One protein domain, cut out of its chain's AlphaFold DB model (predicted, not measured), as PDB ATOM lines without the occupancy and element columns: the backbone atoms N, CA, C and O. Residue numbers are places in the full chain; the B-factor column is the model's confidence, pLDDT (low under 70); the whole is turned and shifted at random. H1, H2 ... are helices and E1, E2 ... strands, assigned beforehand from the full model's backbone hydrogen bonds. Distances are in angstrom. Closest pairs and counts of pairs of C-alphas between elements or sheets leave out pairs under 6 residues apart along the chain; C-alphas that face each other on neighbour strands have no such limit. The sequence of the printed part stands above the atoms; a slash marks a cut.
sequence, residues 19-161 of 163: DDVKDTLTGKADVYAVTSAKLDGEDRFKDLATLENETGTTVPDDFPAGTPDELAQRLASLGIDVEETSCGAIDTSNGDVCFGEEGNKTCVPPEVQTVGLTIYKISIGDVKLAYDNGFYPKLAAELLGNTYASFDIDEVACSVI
ATOM      1  N   ASP A  19      31.479  28.425  30.136       65.75
ATOM      2  CA  ASP A  19      32.219  29.194  31.131       65.75
ATOM      3  C   ASP A  19      32.249  28.495  32.496       65.75
ATOM      4  O   ASP A  19      33.328  28.388  33.078       65.75
ATOM      5  N   ASP A  20      31.159  27.859  32.930       63.75
ATOM      6  CA  ASP A  20      31.144  27.070  34.172       63.75
ATOM      7  C   ASP A  20      32.057  25.834  34.077       63.75
ATOM      8  O   ASP A  20      32.717  25.439  35.046       63.75
ATOM      9  N   VAL A  21      32.164  25.234  32.882       67.12
ATOM     10  CA  VAL A  21      33.115  24.139  32.622       67.12
ATOM     11  C   VAL A  21      34.553  24.646  32.689       67.12
ATOM     12  O   VAL A  21      35.406  23.983  33.283       67.12
ATOM     13  N   LYS A  22      34.856  25.804  32.093       67.94
ATOM     14  CA  LYS A  22      36.202  26.398  32.164       67.94
ATOM     15  C   LYS A  22      36.572  26.760  33.593       67.94
ATOM     16  O   LYS A  22      37.689  26.460  34.014       67.94
ATOM     17  N   ASP A  23      35.652  27.350  34.340       72.62
ATOM     18  CA  ASP A  23      35.873  27.718  35.732       72.62
ATOM     19  C   ASP A  23      36.135  26.468  36.572       72.62
ATOM     20  O   ASP A  23      37.188  26.370  37.205       72.62
ATOM     21  N   THR A  24      35.325  25.420  36.414       69.50
ATOM     22  CA  THR A  24      35.565  24.116  37.054       69.50
ATOM     23  C   THR A  24      36.944  23.542  36.698       69.50
ATOM     24  O   THR A  24      37.689  23.090  37.571       69.50
ATOM     25  N   LEU A  25      37.330  23.579  35.418       71.75
ATOM     26  CA  LEU A  25      38.633  23.091  34.946       71.75
ATOM     27  C   LEU A  25      39.813  23.935  35.445       71.75
ATOM     28  O   LEU A  25      40.938  23.431  35.507       71.75
ATOM     29  N   THR A  26      39.572  25.195  35.804       79.56
ATOM     30  CA  THR A  26      40.563  26.091  36.417       79.56
ATOM     31  C   THR A  26      40.508  26.092  37.947       79.56
ATOM     32  O   THR A  26      41.294  26.795  38.577       79.56
ATOM     33  N   GLY A  27      39.668  25.240  38.546       82.31
ATOM     34  CA  GLY A  27      39.566  25.067  39.993       82.31
ATOM     35  C   GLY A  27      38.647  26.074  40.679       82.31
ATOM     36  O   GLY A  27      38.825  26.325  41.867       82.31
ATOM     37  N   LYS A  28      37.682  26.638  39.953       87.06
ATOM     38  CA  LYS A  28      36.734  27.652  40.425       87.06
ATOM     39  C   LYS A  28      35.297  27.173  40.278       87.06
ATOM     40  O   LYS A  28      35.020  26.264  39.498       87.06
ATOM     41  N   ALA A  29      34.396  27.777  41.034       88.19
ATOM     42  CA  ALA A  29      32.971  27.510  40.948       88.19
ATOM     43  C   ALA A  29      32.158  28.712  41.431       88.19
ATOM     44  O   ALA A  29      32.563  29.407  42.366       88.19
ATOM     45  N   ASP A  30      30.985  28.886  40.831       90.44
ATOM     46  CA  ASP A  30      29.996  29.861  41.269       90.44
ATOM     47  C   ASP A  30      29.087  29.254  42.343       90.44
ATOM     48  O   ASP A  30      28.490  28.183  42.164       90.44
ATOM     49  N   VAL A  31      28.955  29.965  43.460       90.81
ATOM     50  CA  VAL A  31      27.978  29.692  44.517       90.81
ATOM     51  C   VAL A  31      27.097  30.913  44.732       90.81
ATOM     52  O   VAL A  31      27.540  32.037  44.534       90.81
ATOM     53  N   TYR A  32      25.853  30.726  45.154       91.81
ATOM     54  CA  TYR A  32      24.911  31.823  45.329       91.81
ATOM     55  C   TYR A  32      24.162  31.742  46.658       91.81
ATOM     56  O   TYR A  32      24.025  30.677  47.260       91.81
ATOM     57  N   ALA A  33      23.656  32.890  47.094       92.00
ATOM     58  CA  ALA A  33      22.729  33.015  48.213       92.00
ATOM     59  C   ALA A  33      21.654  34.057  47.877       92.00
ATOM     60  O   ALA A  33      21.861  34.933  47.032       92.00
ATOM     61  N   VAL A  34      20.495  33.939  48.519       91.69
ATOM     62  CA  VAL A  34      19.338  34.799  48.263       91.69
ATOM     63  C   VAL A  34      19.510  36.131  48.992       91.69
ATOM     64  O   VAL A  34      19.897  36.182  50.153       91.69
ATOM     65  N   THR A  35      19.198  37.233  48.327       92.62
ATOM     66  CA  THR A  35      19.308  38.581  48.918       92.62
ATOM     67  C   THR A  35      18.014  39.362  48.882       92.62
ATOM     68  O   THR A  35      17.815  40.291  49.661       92.62
ATOM     69  N   SER A  36      17.138  39.017  47.946       92.06
ATOM     70  CA  SER A  36      15.882  39.717  47.746       92.06
ATOM     71  C   SER A  36      14.856  38.802  47.097       92.06
ATOM     72  O   SER A  36      15.175  37.728  46.590       92.06
ATOM     73  N   ALA A  37      13.602  39.220  47.132       91.38
ATOM     74  CA  ALA A  37      12.497  38.516  46.513       91.38
ATOM     75  C   ALA A  37      11.481  39.515  45.957       91.38
ATOM     76  O   ALA A  37      11.373  40.654  46.414       91.38
ATOM     77  N   LYS A  38      10.752  39.085  44.935       90.75
ATOM     78  CA  LYS A  38       9.695  39.836  44.269       90.75
ATOM     79  C   LYS A  38       8.426  38.994  44.295       90.75
ATOM     80  O   LYS A  38       8.434  37.836  43.869       90.75
ATOM     81  N   LEU A  39       7.359  39.580  44.822       87.62
ATOM     82  CA  LEU A  39       6.056  38.937  44.953       87.62
ATOM     83  C   LEU A  39       5.243  39.039  43.664       87.62
ATOM     84  O   LEU A  39       5.514  39.888  42.811       87.62
ATOM     85  N   ASP A  40       4.218  38.196  43.553       81.62
ATOM     86  CA  ASP A  40       3.226  38.310  42.484       81.62
ATOM     87  C   ASP A  40       2.579  39.704  42.455       81.62
ATOM     88  O   ASP A  40       2.123  40.230  43.473       81.62
ATOM     89  N   GLY A  41       2.543  40.307  41.267       78.31
ATOM     90  CA  GLY A  41       1.976  41.634  41.039       78.31
ATOM     91  C   GLY A  41       2.838  42.803  41.522       78.31
ATOM     92  O   GLY A  41       2.394  43.948  41.417       78.31
ATOM     93  N   GLU A  42       4.054  42.552  42.020       83.88
ATOM     94  CA  GLU A  42       5.003  43.600  42.384       83.88
ATOM     95  C   GLU A  42       6.065  43.838  41.303       83.88
ATOM     96  O   GLU A  42       6.675  42.916  40.766       83.88
ATOM     97  N   ASP A  43       6.345  45.114  41.031       83.00
ATOM     98  CA  ASP A  43       7.346  45.522  40.037       83.00
ATOM     99  C   ASP A  43       8.773  45.592  40.605       83.00
ATOM    100  O   ASP A  43       9.729  45.823  39.862       83.00
ATOM    101  N   ARG A  44       8.943  45.461  41.928       86.31
ATOM    102  CA  ARG A  44      10.223  45.698  42.607       86.31
ATOM    103  C   ARG A  44      10.600  44.548  43.523       86.31
ATOM    104  O   ARG A  44       9.758  44.011  44.233       86.31
ATOM    105  N   PHE A  45      11.891  44.235  43.536       90.81
ATOM    106  CA  PHE A  45      12.479  43.370  44.549       90.81
ATOM    107  C   PHE A  45      12.487  44.079  45.903       90.81
ATOM    108  O   PHE A  45      12.706  45.292  45.990       90.81
ATOM    109  N   LYS A  46      12.264  43.297  46.951       89.19
ATOM    110  CA  LYS A  46      12.374  43.688  48.354       89.19
ATOM    111  C   LYS A  46      13.401  42.790  49.021       89.19
ATOM    112  O   LYS A  46      13.507  41.612  48.673       89.19
ATOM    113  N   ASP A  47      14.155  43.324  49.975       85.94
ATOM    114  CA  ASP A  47      14.907  42.463  50.882       85.94
ATOM    115  C   ASP A  47      13.942  41.584  51.697       85.94
ATOM    116  O   ASP A  47      12.754  41.896  51.852       85.94
ATOM    117  N   LEU A  48      14.443  40.448  52.183       79.19
ATOM    118  CA  LEU A  48      13.593  39.445  52.819       79.19
ATOM    119  C   LEU A  48      12.992  39.961  54.126       79.19
ATOM    120  O   LEU A  48      11.824  39.701  54.385       79.19
ATOM    121  N   ALA A  49      13.732  40.759  54.898       77.56
ATOM    122  CA  ALA A  49      13.220  41.345  56.133       77.56
ATOM    123  C   ALA A  49      12.014  42.262  55.868       77.56
ATOM    124  O   ALA A  49      11.027  42.237  56.603       77.56
ATOM    125  N   THR A  50      12.063  43.069  54.809       79.81
ATOM    126  CA  THR A  50      10.944  43.912  54.377       79.81
ATOM    127  C   THR A  50       9.768  43.058  53.920       79.81
ATOM    128  O   THR A  50       8.629  43.345  54.284       79.81
ATOM    129  N   LEU A  51      10.035  41.986  53.172       78.38
ATOM    130  CA  LEU A  51       9.006  41.060  52.710       78.38
ATOM    131  C   LEU A  51       8.261  40.419  53.890       78.38
ATOM    132  O   LEU A  51       7.044  40.547  53.975       78.38
ATOM    133  N   GLU A  52       8.973  39.849  54.865       76.25
ATOM    134  CA  GLU A  52       8.358  39.241  56.054       76.25
ATOM    135  C   GLU A  52       7.482  40.222  56.843       76.25
ATOM    136  O   GLU A  52       6.367  39.892  57.259       76.25
ATOM    137  N   ASN A  53       7.964  41.455  57.019       77.06
ATOM    138  CA  ASN A  53       7.255  42.486  57.773       77.06
ATOM    139  C   ASN A  53       6.010  43.019  57.050       77.06
ATOM    140  O   ASN A  53       5.029  43.374  57.707       77.06
ATOM    141  N   GLU A  54       6.040  43.120  55.720       72.38
ATOM    142  CA  GLU A  54       4.955  43.725  54.942       72.38
ATOM    143  C   GLU A  54       3.876  42.725  54.527       72.38
ATOM    144  O   GLU A  54       2.707  43.103  54.426       72.38
ATOM    145  N   THR A  55       4.241  41.465  54.286       67.69
ATOM    146  CA  THR A  55       3.313  40.476  53.713       67.69
ATOM    147  C   THR A  55       2.937  39.361  54.672       67.69
ATOM    148  O   THR A  55       1.990  38.623  54.401       67.69
ATOM    149  N   GLY A  56       3.622  39.250  55.815       65.31
ATOM    150  CA  GLY A  56       3.425  38.151  56.761       65.31
ATOM    151  C   GLY A  56       3.928  36.804  56.236       65.31
ATOM    152  O   GLY A  56       3.680  35.772  56.864       65.31
ATOM    153  N   THR A  57       4.628  36.808  55.099       68.50
ATOM    154  CA  THR A  57       5.384  35.666  54.594       68.50
ATOM    155  C   THR A  57       6.431  35.296  55.633       68.50
ATOM    156  O   THR A  57       7.185  36.152  56.074       68.50
ATOM    157  N   THR A  58       6.473  34.037  56.063       66.69
ATOM    158  CA  THR A  58       7.537  33.562  56.957       66.69
ATOM    159  C   THR A  58       8.637  32.976  56.095       66.69
ATOM    160  O   THR A  58       8.429  31.940  55.458       66.69
ATOM    161  N   VAL A  59       9.790  33.636  56.055       66.88
ATOM    162  CA  VAL A  59      10.989  33.047  55.475       66.88
ATOM    163  C   VAL A  59      11.556  32.111  56.542       66.88
ATOM    164  O   VAL A  59      11.756  32.528  57.679       66.88
ATOM    165  N   PRO A  60      11.757  30.818  56.252       66.25
ATOM    166  CA  PRO A  60      12.256  29.913  57.282       66.25
ATOM    167  C   PRO A  60      13.665  30.317  57.739       66.25
ATOM    168  O   PRO A  60      14.457  30.781  56.926       66.25
ATOM    169  N   ASP A  61      14.002  30.096  59.012       64.38
ATOM    170  CA  ASP A  61      15.298  30.514  59.586       64.38
ATOM    171  C   ASP A  61      16.511  29.913  58.843       64.38
ATOM    172  O   ASP A  61      17.575  30.524  58.770       64.38
ATOM    173  N   ASP A  62      16.330  28.726  58.255       66.69
ATOM    174  CA  ASP A  62      17.341  28.015  57.464       66.69
ATOM    175  C   ASP A  62      17.329  28.412  55.975       66.69
ATOM    176  O   ASP A  62      18.010  27.799  55.148       66.69
ATOM    177  N   PHE A  63      16.518  29.399  55.590       74.00
ATOM    178  CA  PHE A  63      16.508  29.913  54.229       74.00
ATOM    179  C   PHE A  63      17.837  30.624  53.958       74.00
ATOM    180  O   PHE A  63      18.298  31.413  54.788       74.00
ATOM    181  N   PRO A  64      18.482  30.372  52.811       76.56
ATOM    182  CA  PRO A  64      19.836  30.846  52.565       76.56
ATOM    183  C   PRO A  64      19.869  32.307  52.142       76.56
ATOM    184  O   PRO A  64      20.206  32.636  51.005       76.56
ATOM    185  N   ALA A  65      19.493  33.174  53.074       85.81
ATOM    186  CA  ALA A  65      19.362  34.593  52.860       85.81
ATOM    187  C   ALA A  65      20.269  35.435  53.752       85.81
ATOM    188  O   ALA A  65      20.702  35.034  54.837       85.81
ATOM    189  N   GLY A  66      20.553  36.633  53.259       87.56
ATOM    190  CA  GLY A  66      21.249  37.682  53.985       87.56
ATOM    191  C   GLY A  66      21.410  38.921  53.118       87.56
ATOM    192  O   GLY A  66      21.193  38.888  51.906       87.56
ATOM    193  N   THR A  67      21.810  40.024  53.735       89.69
ATOM    194  CA  THR A  67      22.276  41.189  52.978       89.69
ATOM    195  C   THR A  67      23.620  40.881  52.300       89.69
ATOM    196  O   THR A  67      24.368  40.024  52.786       89.69
ATOM    197  N   PRO A  68      23.986  41.581  51.207       89.94
ATOM    198  CA  PRO A  68      25.273  41.366  50.540       89.94
ATOM    199  C   PRO A  68      26.474  41.459  51.493       89.94
ATOM    200  O   PRO A  68      27.374  40.621  51.442       89.94
ATOM    201  N   ASP A  69      26.452  42.421  52.420       91.12
ATOM    202  CA  ASP A  69      27.518  42.612  53.407       91.12
ATOM    203  C   ASP A  69      27.609  41.448  54.405       91.12
ATOM    204  O   ASP A  69      28.708  40.989  54.722       91.12
ATOM    205  N   GLU A  70      26.475  40.940  54.896       92.69
ATOM    206  CA  GLU A  70      26.441  39.790  55.810       92.69
ATOM    207  C   GLU A  70      26.944  38.514  55.134       92.69
ATOM    208  O   GLU A  70      27.689  37.739  55.738       92.69
ATOM    209  N   LEU A  71      26.563  38.304  53.875       93.06
ATOM    210  CA  LEU A  71      26.988  37.151  53.085       93.06
ATOM    211  C   LEU A  71      28.492  37.207  52.789       93.06
ATOM    212  O   LEU A  71      29.200  36.223  53.018       93.06
ATOM    213  N   ALA A  72      29.006  38.366  52.371       93.06
ATOM    214  CA  ALA A  72      30.434  38.567  52.150       93.06
ATOM    215  C   ALA A  72      31.248  38.358  53.440       93.06
ATOM    216  O   ALA A  72      32.271  37.669  53.431       93.06
ATOM    217  N   GLN A  73      30.776  38.889  54.575       94.31
ATOM    218  CA  GLN A  73      31.411  38.662  55.879       94.31
ATOM    219  C   GLN A  73      31.386  37.190  56.291       94.31
ATOM    220  O   GLN A  73      32.370  36.700  56.850       94.31
ATOM    221  N   ARG A  74      30.299  36.466  56.001       94.56
ATOM    222  CA  ARG A  74      30.191  35.032  56.287       94.56
ATOM    223  C   ARG A  74      31.260  34.245  55.526       94.56
ATOM    224  O   ARG A  74      32.012  33.518  56.170       94.56
ATOM    225  N   LEU A  75      31.405  34.452  54.215       95.31
ATOM    226  CA  LEU A  75      32.460  33.807  53.412       95.31
ATOM    227  C   LEU A  75      33.864  34.150  53.927       95.31
ATOM    228  O   LEU A  75      34.673  33.250  54.163       95.31
ATOM    229  N   ALA A  76      34.124  35.428  54.215       95.56
ATOM    230  CA  ALA A  76      35.408  35.865  54.757       95.56
ATOM    231  C   ALA A  76      35.723  35.218  56.121       95.56
ATOM    232  O   ALA A  76      36.859  34.821  56.375       95.56
ATOM    233  N   SER A  77      34.722  35.061  56.995       96.69
ATOM    234  CA  SER A  77      34.886  34.419  58.309       96.69
ATOM    235  C   SER A  77      35.205  32.923  58.221       96.69
ATOM    236  O   SER A  77      35.846  32.376  59.119       96.69
ATOM    237  N   LEU A  78      34.799  32.278  57.124       95.81
ATOM    238  CA  LEU A  78      35.117  30.887  56.803       95.81
ATOM    239  C   LEU A  78      36.509  30.739  56.165       95.81
ATOM    240  O   LEU A  78      36.966  29.617  55.964       95.81
ATOM    241  N   GLY A  79      37.191  31.853  55.871       96.25
ATOM    242  CA  GLY A  79      38.468  31.865  55.159       96.25
ATOM    243  C   GLY A  79      38.334  31.549  53.670       96.25
ATOM    244  O   GLY A  79      39.302  31.089  53.074       96.25
ATOM    245  N   ILE A  80      37.146  31.758  53.095       96.31
ATOM    246  CA  ILE A  80      36.884  31.549  51.672       96.31
ATOM    247  C   ILE A  80      37.177  32.854  50.935       96.31
ATOM    248  O   ILE A  80      36.553  33.884  51.205       96.31
ATOM    249  N   ASP A  81      38.110  32.796  49.990       94.62
ATOM    250  CA  ASP A  81      38.443  33.928  49.131       94.62
ATOM    251  C   ASP A  81      37.420  34.048  47.991       94.62
ATOM    252  O   ASP A  81      37.170  33.095  47.249       94.62
ATOM    253  N   VAL A  82      36.842  35.242  47.842       95.12
ATOM    254  CA  VAL A  82      35.935  35.586  46.740       95.12
ATOM    255  C   VAL A  82      36.735  36.267  45.638       95.12
ATOM    256  O   VAL A  82      37.354  37.308  45.862       95.12
ATOM    257  N   GLU A  83      36.709  35.691  44.441       93.06
ATOM    258  CA  GLU A  83      37.403  36.245  43.277       93.06
ATOM    259  C   GLU A  83      36.560  37.276  42.525       93.06
ATOM    260  O   GLU A  83      37.075  38.289  42.050       93.06
ATOM    261  N   GLU A  84      35.266  36.999  42.402       93.62
ATOM    262  CA  GLU A  84      34.316  37.795  41.636       93.62
ATOM    263  C   GLU A  84      32.937  37.714  42.290       93.62
ATOM    264  O   GLU A  84      32.568  36.687  42.864       93.62
ATOM    265  N   THR A  85      32.180  38.804  42.184       94.31
ATOM    266  CA  THR A  85      30.794  38.881  42.638       94.31
ATOM    267  C   THR A  85      29.926  39.360  41.485       94.31
ATOM    268  O   THR A  85      30.231  40.374  40.852       94.31
ATOM    269  N   SER A  86      28.827  38.659  41.237       94.06
ATOM    270  CA  SER A  86      27.800  39.022  40.263       94.06
ATOM    271  C   SER A  86      26.406  38.809  40.861       94.06
ATOM    272  O   SER A  86      26.263  38.465  42.038       94.06
ATOM    273  N   CYS A  87      25.362  39.078  40.081       94.38
ATOM    274  CA  CYS A  87      23.981  38.996  40.539       94.38
ATOM    275  C   CYS A  87      23.139  38.162  39.579       94.38
ATOM    276  O   CYS A  87      23.354  38.172  38.365       94.38
ATOM    277  N   GLY A  88      22.170  37.451  40.144       92.06
ATOM    278  CA  GLY A  88      21.269  36.594  39.392       92.06
ATOM    279  C   GLY A  88      19.834  36.680  39.885       92.06
ATOM    280  O   GLY A  88      19.551  37.273  40.927       92.06
ATOM    281  N   ALA A  89      18.927  36.073  39.136       91.19
ATOM    282  CA  ALA A  89      17.545  35.895  39.536       91.19
ATOM    283  C   ALA A  89      17.052  34.497  39.157       91.19
ATOM    284  O   ALA A  89      17.470  33.943  38.144       91.19
ATOM    285  N   ILE A  90      16.154  33.948  39.971       87.81
ATOM    286  CA  ILE A  90      15.440  32.705  39.675       87.81
ATOM    287  C   ILE A  90      13.952  33.019  39.583       87.81
ATOM    288  O   ILE A  90      13.378  33.533  40.547       87.81
ATOM    289  N   ASP A  91      13.332  32.682  38.452       87.81
ATOM    290  CA  ASP A  91      11.876  32.674  38.303       87.81
ATOM    291  C   ASP A  91      11.284  31.437  38.995       87.81
ATOM    292  O   ASP A  91      11.560  30.294  38.629       87.81
ATOM    293  N   THR A  92      10.460  31.674  40.012       85.75
ATOM    294  CA  THR A  92       9.804  30.638  40.820       85.75
ATOM    295  C   THR A  92       8.344  30.424  40.417       85.75
ATOM    296  O   THR A  92       7.652  29.593  40.995       85.75
ATOM    297  N   SER A  93       7.857  31.121  39.385       79.94
ATOM    298  CA  SER A  93       6.448  31.092  38.964       79.94
ATOM    299  C   SER A  93       6.001  29.743  38.393       79.94
ATOM    300  O   SER A  93       4.807  29.445  38.361       79.94
ATOM    301  N   ASN A  94       6.944  28.927  37.912       73.88
ATOM    302  CA  ASN A  94       6.664  27.685  37.184       73.88
ATOM    303  C   ASN A  94       7.023  26.406  37.963       73.88
ATOM    304  O   ASN A  94       6.951  25.313  37.393       73.88
ATOM    305  N   GLY A  95       7.390  26.503  39.244       71.19
ATOM    306  CA  GLY A  95       7.684  25.330  40.065       71.19
ATOM    307  C   GLY A  95       8.249  25.651  41.445       71.19
ATOM    308  O   GLY A  95       8.692  26.763  41.714       71.19
ATOM    309  N   ASP A  96       8.255  24.638  42.311       74.56
ATOM    310  CA  ASP A  96       8.766  24.767  43.673       74.56
ATOM    311  C   ASP A  96      10.296  24.865  43.663       74.56
ATOM    312  O   ASP A  96      10.998  23.897  43.357       74.56
ATOM    313  N   VAL A  97      10.825  26.028  44.035       80.12
ATOM    314  CA  VAL A  97      12.261  26.216  44.264       80.12
ATOM    315  C   VAL A  97      12.555  25.951  45.729       80.12
ATOM    316  O   VAL A  97      12.031  26.633  46.606       80.12
ATOM    317  N   CYS A  98      13.384  24.946  46.004       80.62
ATOM    318  CA  CYS A  98      13.736  24.560  47.363       80.62
ATOM    319  C   CYS A  98      15.242  24.411  47.538       80.62
ATOM    320  O   CYS A  98      15.943  23.888  46.670       80.62
ATOM    321  N   PHE A  99      15.705  24.817  48.711       79.94
ATOM    322  CA  PHE A  99      17.091  24.796  49.140       79.94
ATOM    323  C   PHE A  99      17.292  23.712  50.201       79.94
ATOM    324  O   PHE A  99      16.429  23.500  51.047       79.94
ATOM    325  N   GLY A 100      18.433  23.024  50.162       73.25
ATOM    326  CA  GLY A 100      18.798  21.984  51.133       73.25
ATOM    327  C   GLY A 100      18.524  20.544  50.682       73.25
ATOM    328  O   GLY A 100      17.995  20.284  49.601       73.25
ATOM    329  N   GLU A 101      18.933  19.592  51.519       67.62
ATOM    330  CA  GLU A 101      18.842  18.153  51.243       67.62
ATOM    331  C   GLU A 101      17.431  17.587  51.495       67.62
ATOM    332  O   GLU A 101      16.631  18.155  52.242       67.62
ATOM    333  N   GLU A 102      17.110  16.433  50.895       61.59
ATOM    334  CA  GLU A 102      15.833  15.738  51.120       61.59
ATOM    335  C   GLU A 102      15.545  15.508  52.614       61.59
ATOM    336  O   GLU A 102      16.320  14.875  53.324       61.59
ATOM    337  N   GLY A 103      14.399  16.015  53.085       61.34
ATOM    338  CA  GLY A 103      13.960  15.921  54.483       61.34
ATOM    339  C   GLY A 103      14.176  17.189  55.315       61.34
ATOM    340  O   GLY A 103      13.436  17.379  56.273       61.34
ATOM    341  N   ASN A 104      15.091  18.077  54.906       67.69
ATOM    342  CA  ASN A 104      15.341  19.391  55.522       67.69
ATOM    343  C   ASN A 104      15.308  20.507  54.463       67.69
ATOM    344  O   ASN A 104      16.092  21.451  54.508       67.69
ATOM    345  N   LYS A 105      14.440  20.354  53.456       75.81
ATOM    346  CA  LYS A 105      14.304  21.330  52.375       75.81
ATOM    347  C   LYS A 105      13.522  22.544  52.851       75.81
ATOM    348  O   LYS A 105      12.443  22.404  53.424       75.81
ATOM    349  N   THR A 106      14.024  23.709  52.487       79.50
ATOM    350  CA  THR A 106      13.371  24.992  52.694       79.50
ATOM    351  C   THR A 106      12.959  25.548  51.342       79.50
ATOM    352  O   THR A 106      13.811  25.844  50.506       79.50
ATOM    353  N   CYS A 107      11.656  25.662  51.100       82.06
ATOM    354  CA  CYS A 107      11.128  26.110  49.815       82.06
ATOM    355  C   CYS A 107      10.813  27.603  49.813       82.06
ATOM    356  O   CYS A 107      10.437  28.173  50.836       82.06
ATOM    357  N   VAL A 108      10.962  28.216  48.640       83.19
ATOM    358  CA  VAL A 108      10.497  29.571  48.365       83.19
ATOM    359  C   VAL A 108       8.979  29.618  48.599       83.19
ATOM    360  O   VAL A 108       8.268  28.749  48.086       83.19
ATOM    361  N   PRO A 109       8.469  30.589  49.375       81.00
ATOM    362  CA  PRO A 109       7.034  30.751  49.587       81.00
ATOM    363  C   PRO A 109       6.271  30.951  48.265       81.00
ATOM    364  O   PRO A 109       6.780  31.637  47.377       81.00
ATOM    365  N   PRO A 110       5.052  30.401  48.118       82.19
ATOM    366  CA  PRO A 110       4.308  30.417  46.853       82.19
ATOM    367  C   PRO A 110       3.915  31.819  46.361       82.19
ATOM    368  O   PRO A 110       3.613  32.001  45.186       82.19
ATOM    369  N   GLU A 111       3.887  32.814  47.244       83.38
ATOM    370  CA  GLU A 111       3.639  34.218  46.910       83.38
ATOM    371  C   GLU A 111       4.833  34.913  46.231       83.38
ATOM    372  O   GLU A 111       4.662  35.968  45.613       83.38
ATOM    373  N   VAL A 112       6.034  34.334  46.326       86.38
ATOM    374  CA  VAL A 112       7.246  34.835  45.672       86.38
ATOM    375  C   VAL A 112       7.309  34.281  44.251       86.38
ATOM    376  O   VAL A 112       7.286  33.069  44.047       86.38
ATOM    377  N   GLN A 113       7.426  35.175  43.265       88.62
ATOM    378  CA  GLN A 113       7.574  34.830  41.842       88.62
ATOM    379  C   GLN A 113       9.011  34.913  41.344       88.62
ATOM    380  O   GLN A 113       9.357  34.352  40.307       88.62
ATOM    381  N   THR A 114       9.860  35.677  42.024       90.00
ATOM    382  CA  THR A 114      11.269  35.764  41.651       90.00
ATOM    383  C   THR A 114      12.117  35.962  42.892       90.00
ATOM    384  O   THR A 114      11.813  36.833  43.705       90.00
ATOM    385  N   VAL A 115      13.206  35.210  43.020       90.75
ATOM    386  CA  VAL A 115      14.235  35.466  44.039       90.75
ATOM    387  C   VAL A 115      15.467  36.082  43.387       90.75
ATOM    388  O   VAL A 115      15.893  35.648  42.321       90.75
ATOM    389  N   GLY A 116      16.004  37.130  44.004       92.94
ATOM    390  CA  GLY A 116      17.247  37.787  43.620       92.94
ATOM    391  C   GLY A 116      18.419  37.202  44.398       92.94
ATOM    392  O   GLY A 116      18.306  36.925  45.596       92.94
ATOM    393  N   LEU A 117      19.538  37.013  43.710       92.31
ATOM    394  CA  LEU A 117      20.712  36.306  44.201       92.31
ATOM    395  C   LEU A 117      21.958  37.180  44.112       92.31
ATOM    396  O   LEU A 117      22.169  37.856  43.103       92.31
ATOM    397  N   THR A 118      22.848  37.036  45.089       94.00
ATOM    398  CA  THR A 118      24.267  37.346  44.883       94.00
ATOM    399  C   THR A 118      25.009  36.055  44.566       94.00
ATOM    400  O   THR A 118      24.860  35.060  45.276       94.00
ATOM    401  N   ILE A 119      25.810  36.088  43.505       92.75
ATOM    402  CA  ILE A 119      26.638  34.985  43.025       92.75
ATOM    403  C   ILE A 119      28.098  35.332  43.320       92.75
ATOM    404  O   ILE A 119      28.558  36.437  43.039       92.75
ATOM    405  N   TYR A 120      28.823  34.384  43.896       94.38
ATOM    406  CA  TYR A 120      30.216  34.502  44.291       94.38
ATOM    407  C   TYR A 120      31.036  33.444  43.569       94.38
ATOM    408  O   TYR A 120      30.733  32.251  43.655       94.38
ATOM    409  N   LYS A 121      32.113  33.877  42.923       94.00
ATOM    410  CA  LYS A 121      33.113  32.985  42.349       94.00
ATOM    411  C   LYS A 121      34.164  32.659  43.394       94.00
ATOM    412  O   LYS A 121      34.856  33.555  43.882       94.00
ATOM    413  N   ILE A 122      34.280  31.380  43.724       93.88
ATOM    414  CA  ILE A 122      35.188  30.872  44.756       93.88
ATOM    415  C   ILE A 122      36.015  29.700  44.225       93.88
ATOM    416  O   ILE A 122      35.747  29.148  43.156       93.88
ATOM    417  N   SER A 123      37.012  29.278  45.000       93.12
ATOM    418  CA  SER A 123      37.728  28.026  44.747       93.12
ATOM    419  C   SER A 123      36.782  26.826  44.844       93.12
ATOM    420  O   SER A 123      36.003  26.692  45.789       93.12
ATOM    421  N   ILE A 124      36.905  25.878  43.911       87.94
ATOM    422  CA  ILE A 124      36.117  24.636  43.917       87.94
ATOM    423  C   ILE A 124      36.344  23.807  45.192       87.94
ATOM    424  O   ILE A 124      35.468  23.050  45.611       87.94
ATOM    425  N   GLY A 125      37.513  23.958  45.826       88.75
ATOM    426  CA  GLY A 125      37.835  23.306  47.095       88.75
ATOM    427  C   GLY A 125      36.975  23.792  48.265       88.75
ATOM    428  O   GLY A 125      36.763  23.031  49.208       88.75
ATOM    429  N   ASP A 126      36.430  25.006  48.166       93.75
ATOM    430  CA  ASP A 126      35.675  25.665  49.233       93.75
ATOM    431  C   ASP A 126      34.158  25.528  49.063       93.75
ATOM    432  O   ASP A 126      33.407  25.804  49.996       93.75
ATOM    433  N   VAL A 127      33.686  25.026  47.914       89.88
ATOM    434  CA  VAL A 127      32.252  24.872  47.601       89.88
ATOM    435  C   VAL A 127      31.512  24.076  48.666       89.88
ATOM    436  O   VAL A 127      30.409  24.451  49.047       89.88
ATOM    437  N   LYS A 128      32.108  22.995  49.185       88.44
ATOM    438  CA  LYS A 128      31.466  22.219  50.253       88.44
ATOM    439  C   LYS A 128      31.313  23.041  51.535       88.44
ATOM    440  O   LYS A 128      30.258  22.991  52.156       88.44
ATOM    441  N   LEU A 129      32.350  23.782  51.925       91.75
ATOM    442  CA  LEU A 129      32.298  24.626  53.117       91.75
ATOM    443  C   LEU A 129      31.269  25.750  52.940       91.75
ATOM    444  O   LEU A 129      30.510  26.024  53.863       91.75
ATOM    445  N   ALA A 130      31.205  26.351  51.752       91.50
ATOM    446  CA  ALA A 130      30.207  27.355  51.405       91.50
ATOM    447  C   ALA A 130      28.778  26.770  51.463       91.50
ATOM    448  O   ALA A 130      27.907  27.343  52.117       91.50
ATOM    449  N   TYR A 131      28.557  25.590  50.877       88.25
ATOM    450  CA  TYR A 131      27.274  24.876  50.905       88.25
ATOM    451  C   TYR A 131      26.797  24.562  52.317       88.25
ATOM    452  O   TYR A 131      25.667  24.894  52.670       88.25
ATOM    453  N   ASP A 132      27.681  24.017  53.153       87.06
ATOM    454  CA  ASP A 132      27.377  23.709  54.554       87.06
ATOM    455  C   ASP A 132      27.041  24.984  55.375       87.06
ATOM    456  O   ASP A 132      26.580  24.882  56.509       87.06
ATOM    457  N   ASN A 133      27.257  26.184  54.812       89.75
ATOM    458  CA  ASN A 133      26.970  27.492  55.414       89.75
ATOM    459  C   ASN A 133      25.950  28.337  54.614       89.75
ATOM    460  O   ASN A 133      25.855  29.554  54.816       89.75
ATOM    461  N   GLY A 134      25.169  27.698  53.736       87.38
ATOM    462  CA  GLY A 134      24.032  28.318  53.051       87.38
ATOM    463  C   GLY A 134      24.346  28.967  51.700       87.38
ATOM    464  O   GLY A 134      23.560  29.788  51.243       87.38
ATOM    465  N   PHE A 135      25.461  28.620  51.051       89.69
ATOM    466  CA  PHE A 135      25.774  29.063  49.686       89.69
ATOM    467  C   PHE A 135      25.656  27.903  48.697       89.69
ATOM    468  O   PHE A 135      26.418  26.940  48.752       89.69
ATOM    469  N   TYR A 136      24.722  27.984  47.759       86.94
ATOM    470  CA  TYR A 136      24.391  26.868  46.877       86.94
ATOM    471  C   TYR A 136      25.198  26.936  45.582       86.94
ATOM    472  O   TYR A 136      25.281  28.000  44.977       86.94
ATOM    473  N   PRO A 137      25.793  25.826  45.117       85.19
ATOM    474  CA  PRO A 137      26.504  25.819  43.846       85.19
ATOM    475  C   PRO A 137      25.546  26.026  42.667       85.19
ATOM    476  O   PRO A 137      24.555  25.303  42.538       85.19
ATOM    477  N   LYS A 138      25.885  26.958  41.767       79.12
ATOM    478  CA  LYS A 138      25.138  27.249  40.528       79.12
ATOM    479  C   LYS A 138      25.013  25.997  39.647       79.12
ATOM    480  O   LYS A 138      23.915  25.579  39.300       79.12
ATOM    481  N   LEU A 139      26.131  25.296  39.447       65.38
ATOM    482  CA  LEU A 139      26.219  24.043  38.681       65.38
ATOM    483  C   LEU A 139      25.328  22.903  39.210       65.38
ATOM    484  O   LEU A 139      24.942  22.029  38.438       65.38
ATOM    485  N   ALA A 140      25.003  22.861  40.508       54.72
ATOM    486  CA  ALA A 140      24.136  21.807  41.043       54.72
ATOM    487  C   ALA A 140      22.670  21.988  40.631       54.72
ATOM    488  O   ALA A 140      21.982  20.985  40.452       54.72
ATOM    489  N   ALA A 141      22.213  23.228  40.442       50.78
ATOM    490  CA  ALA A 141      20.879  23.509  39.911       50.78
ATOM    491  C   ALA A 141      20.747  23.038  38.448       50.78
ATOM    492  O   ALA A 141      19.700  22.530  38.054       50.78
ATOM    493  N   GLU A 142      21.840  23.112  37.683       47.84
ATOM    494  CA  GLU A 142      21.876  22.745  36.261       47.84
ATOM    495  C   GLU A 142      22.149  21.246  36.014       47.84
ATOM    496  O   GLU A 142      21.615  20.664  35.069       47.84
ATOM    497  N   LEU A 143      22.961  20.586  36.856       38.38
ATOM    498  CA  LEU A 143      23.378  19.185  36.668       38.38
ATOM    499  C   LEU A 143      22.576  18.151  37.479       38.38
ATOM    500  O   LEU A 143      22.523  16.986  37.080       38.38
ATOM    501  N   LEU A 144      21.982  18.514  38.623       40.62
ATOM    502  CA  LEU A 144      21.396  17.547  39.575       40.62
ATOM    503  C   LEU A 144      19.868  17.458  39.497       40.62
ATOM    504  O   LEU A 144      19.172  17.367  40.519       40.62
ATOM    505  N   GLY A 145      19.362  17.418  38.264       36.62
ATOM    506  CA  GLY A 145      17.953  17.197  37.960       36.62
ATOM    507  C   GLY A 145      17.305  16.094  38.813       36.62
ATOM    508  O   GLY A 145      17.895  15.049  39.098       36.62
ATOM    509  N   ASN A 146      16.055  16.367  39.194       39.59
ATOM    510  CA  ASN A 146      15.130  15.623  40.063       39.59
ATOM    511  C   ASN A 146      15.348  15.732  41.580       39.59
ATOM    512  O   ASN A 146      14.409  15.433  42.314       39.59
ATOM    513  N   THR A 147      16.515  16.165  42.069       41.25
ATOM    514  CA  THR A 147      16.724  16.358  43.526       41.25
ATOM    515  C   THR A 147      16.593  17.827  43.929       41.25
ATOM    516  O   THR A 147      16.111  18.134  45.021       41.25
ATOM    517  N   TYR A 148      16.941  18.721  43.006       47.91
ATOM    518  CA  TYR A 148      16.740  20.162  43.066       47.91
ATOM    519  C   TYR A 148      15.929  20.545  41.824       47.91
ATOM    520  O   TYR A 148      16.132  19.953  40.760       47.91
ATOM    521  N   ALA A 149      14.936  21.426  41.963       41.28
ATOM    522  CA  ALA A 149      14.160  21.874  40.812       41.28
ATOM    523  C   ALA A 149      15.119  22.450  39.757       41.28
ATOM    524  O   ALA A 149      16.062  23.154  40.100       41.28
ATOM    525  N   SER A 150      14.914  22.090  38.492       48.31
ATOM    526  CA  SER A 150      15.651  22.645  37.358       48.31
ATOM    527  C   SER A 150      15.209  24.094  37.175       48.31
ATOM    528  O   SER A 150      14.255  24.359  36.441       48.31
ATOM    529  N   PHE A 151      15.814  25.002  37.925       61.28
ATOM    530  CA  PHE A 151      15.601  26.427  37.757       61.28
ATOM    531  C   PHE A 151      16.846  27.041  37.128       61.28
ATOM    532  O   PHE A 151      17.967  26.796  37.575       61.28
ATOM    533  N   ASP A 152      16.628  27.815  36.072       73.44
ATOM    534  CA  ASP A 152      17.676  28.587  35.427       73.44
ATOM    535  C   ASP A 152      17.974  29.826  36.285       73.44
ATOM    536  O   ASP A 152      17.064  30.454  36.835       73.44
ATOM    537  N   ILE A 153      19.259  30.158  36.427       83.25
ATOM    538  CA  ILE A 153      19.692  31.410  37.051       83.25
ATOM    539  C   ILE A 153      20.002  32.398  35.933       83.25
ATOM    540  O   ILE A 153      21.008  32.265  35.236       83.25
ATOM    541  N   ASP A 154      19.154  33.412  35.798       86.88
ATOM    542  CA  ASP A 154      19.372  34.506  34.862       86.88
ATOM    543  C   ASP A 154      20.354  35.511  35.463       86.88
ATOM    544  O   ASP A 154      20.114  36.049  36.545       86.88
ATOM    545  N   GLU A 155      21.445  35.810  34.760       87.75
ATOM    546  CA  GLU A 155      22.337  36.901  35.154       87.75
ATOM    547  C   GLU A 155      21.651  38.254  34.948       87.75
ATOM    548  O   GLU A 155      21.165  38.587  33.863       87.75
ATOM    549  N   VAL A 156      21.631  39.065  36.005       90.88
ATOM    550  CA  VAL A 156      20.966  40.371  36.020       90.88
ATOM    551  C   VAL A 156      21.873  41.425  36.642       90.88
ATOM    552  O   VAL A 156      22.785  41.131  37.412       90.88
ATOM    553  N   ALA A 157      21.613  42.697  36.339       92.06
ATOM    554  CA  ALA A 157      22.300  43.780  37.031       92.06
ATOM    555  C   ALA A 157      21.894  43.801  38.515       92.06
ATOM    556  O   ALA A 157      20.707  43.749  38.829       92.06
ATOM    557  N   CYS A 158      22.863  43.961  39.420       91.50
ATOM    558  CA  CYS A 158      22.621  44.024  40.869       91.50
ATOM    559  C   CYS A 158      21.586  45.096  41.264       91.50
ATOM    560  O   CYS A 158      20.734  44.864  42.123       91.50
ATOM    561  N   SER A 159      21.541  46.205  40.521       91.81
ATOM    562  CA  SER A 159      20.552  47.269  40.716       91.81
ATOM    563  C   SER A 159      19.103  46.839  40.466       91.81
ATOM    564  O   SER A 159      18.188  47.441  41.024       91.81
ATOM    565  N   VAL A 160      18.867  45.803  39.651       90.06
ATOM    566  CA  VAL A 160      17.525  45.244  39.408       90.06
ATOM    567  C   VAL A 160      17.004  44.537  40.656       90.06
ATOM    568  O   VAL A 160      15.817  44.641  40.958       90.06
ATOM    569  N   ILE A 161      17.889  43.866  41.396       90.06
ATOM    570  CA  ILE A 161      17.544  43.096  42.597       90.06
ATOM    571  C   ILE A 161      17.720  43.891  43.899       90.06
ATOM    572  O   ILE A 161      17.583  43.320  44.981       90.06
TER     573      ILE A 161
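What this domain is: This is residues 19 to 161 of the 163 residues of an uncharacterized protein of Photobacterium ganghwense (UniProt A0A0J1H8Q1). A long, twisted sheet of three strands runs through the middle of the domain, with E3 between E1 and E2, and short helices and long loops surround it. H3 covers one face over E3, H2 lies on that face over E1, little H6 is on the opposite face, and H1 sits at one end. The printed part has 143 residues, in the order H1 E1 H2 H3 E2 E3 H4 H5 H6; the sheet order is E1, E3, E2, all antiparallel, and the class is mixed, helices and strands. The whole is compact, with a radius of gyration of the C-alphas of 14.5 A, and spans 42 by 32 by 29 A.

Where its parts are: H1, residues 19 to 25, starts at C-alpha 19 (32.219, 29.194, 31.131). E1, residues 28 to 39, is 33.0 A long and bends by 52 degrees at residue 35. H2 is residues 48 to 55, 10.4 A, and H3 is residues 68 to 77, 14.2 A. E2, residues 82 to 91, is 25.7 A long and bends by 51 degrees at residue 85. E3, residues 112 to 123, is 31.2 A long and starts at C-alpha 112 (7.246, 34.835, 45.672). H4 is residues 127 to 131, H5 residues 138 to 143, and H6 residues 158 to 161, ending at C-alpha 161 (17.544, 43.096, 42.597).

How they stand to each other: E1 and E3 are antiparallel at 160 degrees, with N 31 and O 120 2.9 A apart, within hydrogen-bond range. E2 and E3 form a hairpin at 159 degrees, with N 117 and O 88 2.8 A apart, also within range. E1, H2 H3 and E2 make a split strand-helix-strand unit, two strands running the same way with E3 between them, and its crossover is right-handed. H3 is on the sheet at a height of 9.7 A, over E3 and slantwise to it at 34 degrees on the local plane; its closest C-alphas to E3 are those of Pro 68 and Thr 118, 7.0 A. H2 is on the same face at a height of 8.8 A, along E1 at 21 degrees on the local plane; the closest C-alphas are those of Ser 36 and Leu 48, 5.6 A. H6 is on the opposite face at a height of 7.5 A, only just over E3, on which 3 of its C-alphas fall. H1, on the same face as H6, is over none of the strands, at a height of 4.4 A, only just above the sheet's level. H4 and H5 only graze the sheet. Every O i to N i+4 pair is within range in H1, H2, H3 and H4, against 1 of 2 in H5; H6 is too short for one.

The domain as a whole: The C-alphas of Leu 25 and Glu 54 are the farthest apart, at 44.3 A. The printed part has no cut. The links H2 to H3, E2 to E3 and H5 to H6 are long. The model's mean pLDDT over the printed part is 81.0, and it is under 70 at residues 19 to 22, 24, 55 to 62, 101 to 104 and 139 to 151.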